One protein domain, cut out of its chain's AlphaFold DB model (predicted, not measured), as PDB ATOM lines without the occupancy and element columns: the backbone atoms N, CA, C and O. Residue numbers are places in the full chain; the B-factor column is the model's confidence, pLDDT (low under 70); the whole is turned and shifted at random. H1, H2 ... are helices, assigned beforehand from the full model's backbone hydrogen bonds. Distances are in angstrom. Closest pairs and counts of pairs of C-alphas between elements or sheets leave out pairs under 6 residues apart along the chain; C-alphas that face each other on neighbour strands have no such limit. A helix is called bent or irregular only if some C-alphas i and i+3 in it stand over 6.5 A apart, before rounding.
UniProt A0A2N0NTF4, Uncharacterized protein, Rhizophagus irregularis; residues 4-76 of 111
ATOM      1  N   PRO A   4      -7.290  -6.874  38.436       56.59
ATOM      2  CA  PRO A   4      -7.511  -5.422  38.451       56.59
ATOM      3  C   PRO A   4      -8.766  -4.977  39.215       56.59
ATOM      4  O   PRO A   4      -8.750  -3.935  39.866       56.59
ATOM      5  N   TYR A   5      -9.837  -5.776  39.196       59.78
ATOM      6  CA  TYR A   5     -11.119  -5.367  39.782       59.78
ATOM      7  C   TYR A   5     -11.177  -5.513  41.305       59.78
ATOM      8  O   TYR A   5     -11.832  -4.717  41.976       59.78
ATOM      9  N   VAL A   6     -10.455  -6.481  41.874       62.78
ATOM     10  CA  VAL A   6     -10.429  -6.691  43.333       62.78
ATOM     11  C   VAL A   6      -9.765  -5.504  44.026       62.78
ATOM     12  O   VAL A   6     -10.257  -5.025  45.045       62.78
ATOM     13  N   HIS A   7      -8.691  -4.973  43.435       64.62
ATOM     14  CA  HIS A   7      -8.037  -3.776  43.948       64.62
ATOM     15  C   HIS A   7      -8.995  -2.566  43.966       64.62
ATOM     16  O   HIS A   7      -9.030  -1.843  44.966       64.62
ATOM     17  N   LEU A   8      -9.787  -2.366  42.907       68.19
ATOM     18  CA  LEU A   8     -10.747  -1.261  42.822       68.19
ATOM     19  C   LEU A   8     -11.859  -1.371  43.869       68.19
ATOM     20  O   LEU A   8     -12.116  -0.382  44.549       68.19
ATOM     21  N   MET A   9     -12.437  -2.561  44.070       66.62
ATOM     22  CA  MET A   9     -13.427  -2.772  45.137       66.62
ATOM     23  C   MET A   9     -12.851  -2.436  46.515       66.62
ATOM     24  O   MET A   9     -13.452  -1.686  47.276       66.62
ATOM     25  N   ILE A  10     -11.661  -2.945  46.845       68.25
ATOM     26  CA  ILE A  10     -11.051  -2.683  48.157       68.25
ATOM     27  C   ILE A  10     -10.787  -1.176  48.338       68.25
ATOM     28  O   ILE A  10     -10.966  -0.644  49.427       68.25
ATOM     29  N   LYS A  11     -10.421  -0.457  47.272       72.12
ATOM     30  CA  LYS A  11     -10.240   1.000  47.323       72.12
ATOM     31  C   LYS A  11     -11.555   1.755  47.563       72.12
ATOM     32  O   LYS A  11     -11.521   2.794  48.211       72.12
ATOM     33  N   SER A  12     -12.681   1.283  47.027       72.75
ATOM     34  CA  SER A  12     -13.979   1.946  47.200       72.75
ATOM     35  C   SER A  12     -14.658   1.620  48.533       72.75
ATOM     36  O   SER A  12     -15.416   2.443  49.030       72.75
ATOM     37  N   PHE A  13     -14.385   0.452  49.124       72.31
ATOM     38  CA  PHE A  13     -14.983   0.043  50.403       72.31
ATOM     39  C   PHE A  13     -14.177   0.457  51.642       72.31
ATOM     40  O   PHE A  13     -14.742   0.521  52.730       72.31
ATOM     41  N   PHE A  14     -12.878   0.741  51.506       72.25
ATOM     42  CA  PHE A  14     -12.001   1.039  52.640       72.25
ATOM     43  C   PHE A  14     -11.328   2.407  52.512       72.25
ATOM     44  O   PHE A  14     -10.991   2.859  51.417       72.25
ATOM     45  N   SER A  15     -11.077   3.057  53.653       79.94
ATOM     46  CA  SER A  15     -10.316   4.309  53.698       79.94
ATOM     47  C   SER A  15      -8.907   4.124  53.125       79.94
ATOM     48  O   SER A  15      -8.357   3.020  53.088       79.94
ATOM     49  N   LYS A  16      -8.280   5.221  52.686       77.69
ATOM     50  CA  LYS A  16      -6.970   5.187  52.013       77.69
ATOM     51  C   LYS A  16      -5.874   4.527  52.866       77.69
ATOM     52  O   LYS A  16      -4.988   3.881  52.308       77.69
ATOM     53  N   GLU A  17      -5.941   4.670  54.186       77.19
ATOM     54  CA  GLU A  17      -5.036   4.027  55.150       77.19
ATOM     55  C   GLU A  17      -5.268   2.518  55.225       77.19
ATOM     56  O   GLU A  17      -4.341   1.741  54.992       77.19
ATOM     57  N   LYS A  18      -6.522   2.095  55.425       74.19
ATOM     58  CA  LYS A  18      -6.900   0.676  55.486       74.19
ATOM     59  C   LYS A  18      -6.639  -0.047  54.170       74.19
ATOM     60  O   LYS A  18      -6.181  -1.185  54.161       74.19
ATOM     61  N   TYR A  19      -6.838   0.632  53.043       75.31
ATOM     62  CA  TYR A  19      -6.468   0.117  51.731       75.31
ATOM     63  C   TYR A  19      -4.957  -0.144  51.618       75.31
ATOM     64  O   TYR A  19      -4.573  -1.176  51.073       75.31
ATOM     65  N   LYS A  20      -4.084   0.743  52.121       78.81
ATOM     66  CA  LYS A  20      -2.627   0.521  52.077       78.81
ATOM     67  C   LYS A  20      -2.217  -0.712  52.888       78.81
ATOM     68  O   LYS A  20      -1.413  -1.493  52.386       78.81
ATOM     69  N   GLU A  21      -2.798  -0.911  54.071       77.31
ATOM     70  CA  GLU A  21      -2.596  -2.116  54.896       77.31
ATOM     71  C   GLU A  21      -3.086  -3.381  54.178       77.31
ATOM     72  O   GLU A  21      -2.374  -4.375  54.069       77.31
ATOM     73  N   LEU A  22      -4.288  -3.342  53.605       71.81
ATOM     74  CA  LEU A  22      -4.823  -4.480  52.860       71.81
ATOM     75  C   LEU A  22      -3.987  -4.767  51.611       71.81
ATOM     76  O   LEU A  22      -3.716  -5.922  51.307       71.81
ATOM     77  N   LYS A  23      -3.496  -3.743  50.911       71.06
ATOM     78  CA  LYS A  23      -2.639  -3.906  49.731       71.06
ATOM     79  C   LYS A  23      -1.351  -4.666  50.056       71.06
ATOM     80  O   LYS A  23      -0.889  -5.447  49.225       71.06
ATOM     81  N   THR A  24      -0.753  -4.445  51.228       74.81
ATOM     82  CA  THR A  24       0.478  -5.147  51.627       74.81
ATOM     83  C   THR A  24       0.214  -6.601  52.019       74.81
ATOM     84  O   THR A  24       1.038  -7.455  51.699       74.81
ATOM     85  N   ILE A  25      -0.943  -6.896  52.620       70.62
ATOM     86  CA  ILE A  25      -1.390  -8.261  52.963       70.62
ATOM     87  C   ILE A  25      -1.779  -9.050  51.701       70.62
ATOM     88  O   ILE A  25      -1.458 -10.226  51.542       70.62
ATOM     89  N   VAL A  26      -2.421  -8.379  50.746       68.06
ATOM     90  CA  VAL A  26      -2.995  -8.952  49.520       68.06
ATOM     91  C   VAL A  26      -1.946  -9.069  48.390       68.06
ATOM     92  O   VAL A  26      -2.271  -9.134  47.208       68.06
ATOM     93  N   LYS A  27      -0.649  -9.135  48.728       73.94
ATOM     94  CA  LYS A  27       0.446  -9.293  47.747       73.94
ATOM     95  C   LYS A  27       0.391 -10.622  46.987       73.94
ATOM     96  O   LYS A  27       0.802 -10.688  45.831       73.94
ATOM     97  N   SER A  28      -0.120 -11.682  47.614       79.00
ATOM     98  CA  SER A  28      -0.303 -12.977  46.954       79.00
ATOM     99  C   SER A  28      -1.657 -13.040  46.256       79.00
ATOM    100  O   SER A  28      -2.700 -12.918  46.899       79.00
ATOM    101  N   LYS A  29      -1.649 -13.337  44.950       77.62
ATOM    102  CA  LYS A  29      -2.863 -13.567  44.148       77.62
ATOM    103  C   LYS A  29      -3.800 -14.592  44.795       77.62
ATOM    104  O   LYS A  29      -5.015 -14.424  44.749       77.62
ATOM    105  N   ARG A  30      -3.250 -15.645  45.408       81.19
ATOM    106  CA  ARG A  30      -4.040 -16.705  46.052       81.19
ATOM    107  C   ARG A  30      -4.740 -16.190  47.310       81.19
ATOM    108  O   ARG A  30      -5.933 -16.413  47.458       81.19
ATOM    109  N   ILE A  31      -4.027 -15.446  48.156       79.12
ATOM    110  CA  ILE A  31      -4.587 -14.826  49.370       79.12
ATOM    111  C   ILE A  31      -5.649 -13.783  48.996       79.12
ATOM    112  O   ILE A  31      -6.733 -13.778  49.574       79.12
ATOM    113  N   ALA A  32      -5.382 -12.967  47.971       78.62
ATOM    114  CA  ALA A  32      -6.327 -11.994  47.427       78.62
ATOM    115  C   ALA A  32      -7.652 -12.626  47.008       78.62
ATOM    116  O   ALA A  32      -8.721 -12.139  47.367       78.62
ATOM    117  N   LEU A  33      -7.570 -13.721  46.250       79.25
ATOM    118  CA  LEU A  33      -8.740 -14.437  45.766       79.25
ATOM    119  C   LEU A  33      -9.528 -15.062  46.917       79.25
ATOM    120  O   LEU A  33     -10.749 -14.948  46.925       79.25
ATOM    121  N   THR A  34      -8.855 -15.659  47.903       82.19
ATOM    122  CA  THR A  34      -9.524 -16.233  49.078       82.19
ATOM    123  C   THR A  34     -10.265 -15.166  49.881       82.19
ATOM    124  O   THR A  34     -11.438 -15.348  50.195       82.19
ATOM    125  N   ILE A  35      -9.622 -14.030  50.167       80.25
ATOM    126  CA  ILE A  35     -10.246 -12.929  50.917       80.25
ATOM    127  C   ILE A  35     -11.425 -12.343  50.134       80.25
ATOM    128  O   ILE A  35     -12.500 -12.159  50.700       80.25
ATOM    129  N   ALA A  36     -11.263 -12.098  48.832       80.50
ATOM    130  CA  ALA A  36     -12.340 -11.580  47.992       80.50
ATOM    131  C   ALA A  36     -13.531 -12.546  47.911       80.50
ATOM    132  O   ALA A  36     -14.675 -12.106  47.967       80.50
ATOM    133  N   ALA A  37     -13.281 -13.856  47.814       83.88
ATOM    134  CA  ALA A  37     -14.334 -14.866  47.787       83.88
ATOM    135  C   ALA A  37     -15.103 -14.930  49.115       83.88
ATOM    136  O   ALA A  37     -16.331 -14.971  49.107       83.88
ATOM    137  N   LEU A  38     -14.395 -14.892  50.249       82.69
ATOM    138  CA  LEU A  38     -15.018 -14.843  51.574       82.69
ATOM    139  C   LEU A  38     -15.835 -13.562  51.757       82.69
ATOM    140  O   LEU A  38     -16.989 -13.633  52.173       82.69
ATOM    141  N   PHE A  39     -15.270 -12.413  51.382       83.12
ATOM    142  CA  PHE A  39     -15.966 -11.131  51.436       83.12
ATOM    143  C   PHE A  39     -17.228 -11.141  50.578       83.12
ATOM    144  O   PHE A  39     -18.287 -10.785  51.072       83.12
ATOM    145  N   LEU A  40     -17.150 -11.597  49.324       86.12
ATOM    146  CA  LEU A  40     -18.314 -11.688  48.440       86.12
ATOM    147  C   LEU A  40     -19.384 -12.619  49.010       86.12
ATOM    148  O   LEU A  40     -20.561 -12.282  48.967       86.12
ATOM    149  N   LYS A  41     -18.990 -13.766  49.573       86.62
ATOM    150  CA  LYS A  41     -19.931 -14.705  50.189       86.62
ATOM    151  C   LYS A  41     -20.687 -14.061  51.353       86.62
ATOM    152  O   LYS A  41     -21.911 -14.156  51.404       86.62
ATOM    153  N   VAL A  42     -19.967 -13.396  52.258       83.75
ATOM    154  CA  VAL A  42     -20.567 -12.699  53.406       83.75
ATOM    155  C   VAL A  42     -21.409 -11.521  52.930       83.75
ATOM    156  O   VAL A  42     -22.569 -11.418  53.301       83.75
ATOM    157  N   PHE A  43     -20.874 -10.682  52.044       85.25
ATOM    158  CA  PHE A  43     -21.570  -9.519  51.506       85.25
ATOM    159  C   PHE A  43     -22.887  -9.899  50.833       85.25
ATOM    160  O   PHE A  43     -23.903  -9.279  51.116       85.25
ATOM    161  N   VAL A  44     -22.899 -10.923  49.977       83.75
ATOM    162  CA  VAL A  44     -24.126 -11.378  49.308       83.75
ATOM    163  C   VAL A  44     -25.147 -11.876  50.328       83.75
ATOM    164  O   VAL A  44     -26.317 -11.524  50.217       83.75
ATOM    165  N   SER A  45     -24.714 -12.643  51.332       87.31
ATOM    166  CA  SER A  45     -25.592 -13.131  52.401       87.31
ATOM    167  C   SER A  45     -26.203 -11.980  53.204       87.31
ATOM    168  O   SER A  45     -27.420 -11.892  53.342       87.31
ATOM    169  N   GLU A  46     -25.371 -11.060  53.690       88.00
ATOM    170  CA  GLU A  46     -25.811  -9.916  54.490       88.00
ATOM    171  C   GLU A  46     -26.677  -8.953  53.679       88.00
ATOM    172  O   GLU A  46     -27.743  -8.544  54.127       88.00
ATOM    173  N   PHE A  47     -26.280  -8.638  52.446       86.44
ATOM    174  CA  PHE A  47     -27.084  -7.822  51.540       86.44
ATOM    175  C   PHE A  47     -28.461  -8.449  51.310       86.44
ATOM    176  O   PHE A  47     -29.483  -7.756  51.362       86.44
ATOM    177  N   TYR A  48     -28.496  -9.763  51.079       87.94
ATOM    178  CA  TYR A  48     -29.740 -10.482  50.863       87.94
ATOM    179  C   TYR A  48     -30.646 -10.419  52.098       87.94
ATOM    180  O   TYR A  48     -31.830 -10.120  51.975       87.94
ATOM    181  N   ASN A  49     -30.094 -10.630  53.291       90.38
ATOM    182  CA  ASN A  49     -30.873 -10.693  54.527       90.38
ATOM    183  C   ASN A  49     -31.283  -9.315  55.064       90.38
ATOM    184  O   ASN A  49     -32.403  -9.161  55.542       90.38
ATOM    185  N   ILE A  50     -30.404  -8.313  54.985       86.69
ATOM    186  CA  ILE A  50     -30.623  -6.987  55.582       86.69
ATOM    187  C   ILE A  50     -31.376  -6.058  54.629       86.69
ATOM    188  O   ILE A  50     -32.218  -5.277  55.063       86.69
ATOM    189  N   ILE A  51     -31.075  -6.105  53.328       83.19
ATOM    190  CA  ILE A  51     -31.622  -5.145  52.360       83.19
ATOM    191  C   ILE A  51     -32.668  -5.807  51.474       83.19
ATOM    192  O   ILE A  51     -33.781  -5.292  51.348       83.19
ATOM    193  N   TRP A  52     -32.322  -6.925  50.835       85.94
ATOM    194  CA  TRP A  52     -33.177  -7.519  49.810       85.94
ATOM    195  C   TRP A  52     -34.458  -8.120  50.396       85.94
ATOM    196  O   TRP A  52     -35.552  -7.744  49.983       85.94
ATOM    197  N   GLN A  53     -34.339  -8.994  51.398       93.12
ATOM    198  CA  GLN A  53     -35.463  -9.686  52.027       93.12
ATOM    199  C   GLN A  53     -36.498  -8.721  52.631       93.12
ATOM    200  O   GLN A  53     -37.675  -8.834  52.279       93.12
ATOM    201  N   PRO A  54     -36.119  -7.715  53.447       95.44
ATOM    202  CA  PRO A  54     -37.085  -6.759  53.987       95.44
ATOM    203  C   PRO A  54     -37.797  -5.954  52.902       95.44
ATOM    204  O   PRO A  54     -38.998  -5.723  53.007       95.44
ATOM    205  N   ARG A  55     -37.095  -5.577  51.825       92.56
ATOM    206  CA  ARG A  55     -37.721  -4.894  50.683       92.56
ATOM    207  C   ARG A  55     -38.715  -5.793  49.961       92.56
ATOM    208  O   ARG A  55     -39.823  -5.349  49.687       92.56
ATOM    209  N   CYS A  56     -38.350  -7.043  49.683       90.81
ATOM    210  CA  CYS A  56     -39.266  -8.006  49.075       90.81
ATOM    211  C   CYS A  56     -40.510  -8.216  49.941       90.81
ATOM    212  O   CYS A  56     -41.618  -8.226  49.412       90.81
ATOM    213  N   LYS A  57     -40.342  -8.318  51.263       95.44
ATOM    214  CA  LYS A  57     -41.458  -8.431  52.203       95.44
ATOM    215  C   LYS A  57     -42.358  -7.195  52.169       95.44
ATOM    216  O   LYS A  57     -43.565  -7.341  52.018       95.44
ATOM    217  N   ALA A  58     -41.780  -5.995  52.224       93.25
ATOM    218  CA  ALA A  58     -42.538  -4.747  52.157       93.25
ATOM    219  C   ALA A  58     -43.319  -4.607  50.838       93.25
ATOM    220  O   ALA A  58     -44.466  -4.167  50.835       93.25
ATOM    221  N   VAL A  59     -42.720  -5.016  49.713       90.56
ATOM    222  CA  VAL A  59     -43.400  -5.036  48.409       90.56
ATOM    223  C   VAL A  59     -44.541  -6.050  48.408       90.56
ATOM    224  O   VAL A  59     -45.638  -5.700  47.994       90.56
ATOM    225  N   ALA A  60     -44.323  -7.264  48.916       90.62
ATOM    226  CA  ALA A  60     -45.362  -8.293  48.979       90.62
ATOM    227  C   ALA A  60     -46.546  -7.874  49.870       90.62
ATOM    228  O   ALA A  60     -47.703  -8.081  49.506       90.62
ATOM    229  N   GLU A  61     -46.276  -7.244  51.016       94.88
ATOM    230  CA  GLU A  61     -47.310  -6.668  51.883       94.88
ATOM    231  C   GLU A  61     -48.083  -5.564  51.156       94.88
ATOM    232  O   GLU A  61     -49.315  -5.568  51.151       94.88
ATOM    233  N   TRP A  62     -47.380  -4.656  50.475       93.56
ATOM    234  CA  TRP A  62     -48.010  -3.609  49.675       93.56
ATOM    235  C   TRP A  62     -48.882  -4.186  48.548       93.56
ATOM    236  O   TRP A  62     -50.040  -3.786  48.417       93.56
ATOM    237  N   GLU A  63     -48.389  -5.167  47.788       90.50
ATOM    238  CA  GLU A  63     -49.152  -5.863  46.744       90.50
ATOM    239  C   GLU A  63     -50.423  -6.501  47.314       90.50
ATOM    240  O   GLU A  63     -51.506  -6.340  46.744       90.50
ATOM    241  N   HIS A  64     -50.312  -7.146  48.480       90.00
ATOM    242  CA  HIS A  64     -51.444  -7.734  49.183       90.00
ATOM    243  C   HIS A  64     -52.478  -6.673  49.591       90.00
ATOM    244  O   HIS A  64     -53.665  -6.846  49.316       90.00
ATOM    245  N   THR A  65     -52.058  -5.539  50.174       93.88
ATOM    246  CA  THR A  65     -52.987  -4.438  50.517       93.88
ATOM    247  C   THR A  65     -53.680  -3.833  49.298       93.88
ATOM    248  O   THR A  65     -54.792  -3.320  49.406       93.88
ATOM    249  N   LYS A  66     -53.042  -3.891  48.125       89.62
ATOM    250  CA  LYS A  66     -53.602  -3.413  46.856       89.62
ATOM    251  C   LYS A  66     -54.412  -4.475  46.112       89.62
ATOM    252  O   LYS A  66     -54.973  -4.163  45.065       89.62
ATOM    253  N   GLY A  67     -54.495  -5.701  46.637       89.06
ATOM    254  CA  GLY A  67     -55.212  -6.809  46.007       89.06
ATOM    255  C   GLY A  67     -54.592  -7.272  44.684       89.06
ATOM    256  O   GLY A  67     -55.288  -7.880  43.872       89.06
ATOM    257  N   ILE A  68     -53.309  -6.977  44.450       84.38
ATOM    258  CA  ILE A  68     -52.600  -7.335  43.218       84.38
ATOM    259  C   ILE A  68     -52.344  -8.841  43.228       84.38
ATOM    260  O   ILE A  68     -51.714  -9.372  44.142       84.38
ATOM    261  N   LYS A  69     -52.827  -9.555  42.205       86.00
ATOM    262  CA  LYS A  69     -52.592 -10.996  42.075       86.00
ATOM    263  C   LYS A  69     -51.368 -11.256  41.209       86.00
ATOM    264  O   LYS A  69     -51.043 -10.502  40.298       86.00
ATOM    265  N   LYS A  70     -50.751 -12.426  41.391       79.06
ATOM    266  CA  LYS A  70     -49.627 -12.891  40.556       79.06
ATOM    267  C   LYS A  70     -49.951 -12.898  39.052       79.06
ATOM    268  O   LYS A  70     -49.071 -12.678  38.226       79.06
ATOM    269  N   GLN A  71     -51.219 -13.113  38.694       77.19
ATOM    270  CA  GLN A  71     -51.691 -13.032  37.308       77.19
ATOM    271  C   GLN A  71     -51.600 -11.610  36.743       77.19
ATOM    272  O   GLN A  71     -51.329 -11.452  35.556       77.19
ATOM    273  N   ASP A  72     -51.775 -10.582  37.570       72.25
ATOM    274  CA  ASP A  72     -51.738  -9.185  37.136       72.25
ATOM    275  C   ASP A  72     -50.308  -8.719  36.845       72.25
ATOM    276  O   ASP A  72     -50.108  -7.931  35.926       72.25
ATOM    277  N   LEU A  73     -49.302  -9.304  37.508       73.31
ATOM    278  CA  LEU A  73     -47.882  -9.090  37.190       73.31
ATOM    279  C   LEU A  73     -47.478  -9.680  35.830       73.31
ATOM    280  O   LEU A  73     -46.558  -9.187  35.181       73.31
ATOM    281  N   SER A  74     -48.156 -10.745  35.388       73.69
ATOM    282  CA  SER A  74     -47.894 -11.378  34.087       73.69
ATOM    283  C   SER A  74     -48.575 -10.654  32.922       73.69
ATOM    284  O   SER A  74     -48.198 -10.836  31.761       73.69
ATOM    285  N   LYS A  75     -49.579  -9.818  33.214       74.94
ATOM    286  CA  LYS A  75     -50.323  -9.075  32.202       74.94
ATOM    287  C   LYS A  75     -49.537  -7.836  31.807       74.94
ATOM    288  O   LYS A  75     -49.234  -6.968  32.620       74.94
ATOM    289  N   LYS A  76     -49.253  -7.718  30.513       73.19
ATOM    290  CA  LYS A  76     -48.738  -6.469  29.957       73.19
ATOM    291  C   LYS A  76     -49.804  -5.381  30.168       73.19
ATOM    292  O   LYS A  76     -50.950  -5.612  29.779       73.19
TER     293      LYS A  76
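What this domain is: This is residues 4 to 76 of the 111 residues of an uncharacterized protein of Rhizophagus irregularis (UniProt A0A2N0NTF4). One long, gently bent helix, H3, makes the length of the model, with two short helices, H1 and H2, gathered at its first end and a small helix, H4, after a turn at its far end. Much of the long helix stands free, among it residues 37 to 43, 45 to 51 and 53 to 59, and residues 69 to 76, with H4, stand free too. The printed part has 73 residues with four named helices, in the order H1, H2, H3, H4, and no named strand; the class is all helix. The whole is extended, with a radius of gyration of the C-alphas of 19.8 A and spans of 56 by 21 by 19 A.

Where its parts are: H3, residues 29 to 65, was assigned as one helix by its hydrogen bonds but is bent, with C-alphas 50 and 53 lying 6.6 A apart. Its arm H3a, residues 29 to 50, is 30.7 A long and begins with C-alpha 29 at (-2.863, -13.567, 44.148). Its arm H3b, residues 53 to 65, is 18.4 A long and ends with C-alpha 65 at (-52.987, -4.438, 50.517). H1, residues 4 to 13, is 15.1 A long and begins with C-alpha 4 at (-7.511, -5.422, 38.451). H2, residues 16 to 25, is 14.6 A long, and H4, residues 70 to 74, is 6.9 A long.

How they stand to each other: H3a and H3b stand at a shallow tilt of 26 degrees and are near each other, with 5 pairs of C-alphas within 10 A. H1 is close to H3a but not clearly touching it; their closest C-alphas, those of Val 6 and Ala 36, are 7.0 A apart. The two run the same way at a steep tilt of 48 degrees. H1 and H2 form a helical hairpin and only just touch, with 3 pairs of C-alphas within 8 A. Their closest C-alphas, those of Lys 11 and Tyr 19, are 5.9 A apart, and they run opposite ways at a steep tilt of 42 degrees. H2 and H3a are only just apart, with their closest C-alphas at 8.1 A. H4 touches no helix and is apart from H3b. In H2, H3a and H3b every O i to N i+4 pair is within hydrogen-bond range; in H1 it is 5 of 6, and in H4 0 of 1, beside 2 of 2 O i to N i+3 pairs.

The domain as a whole: The two C-alphas farthest apart, those of Thr 24 and Gly 67, are 56.0 A from each other. The printed part has no cut, and its three links, H1 to H2, H2 to H3 and H3 to H4, are tight. The mean pLDDT of the printed part is 80.5, and it is under 70 at residues 4 to 10 and residue 26.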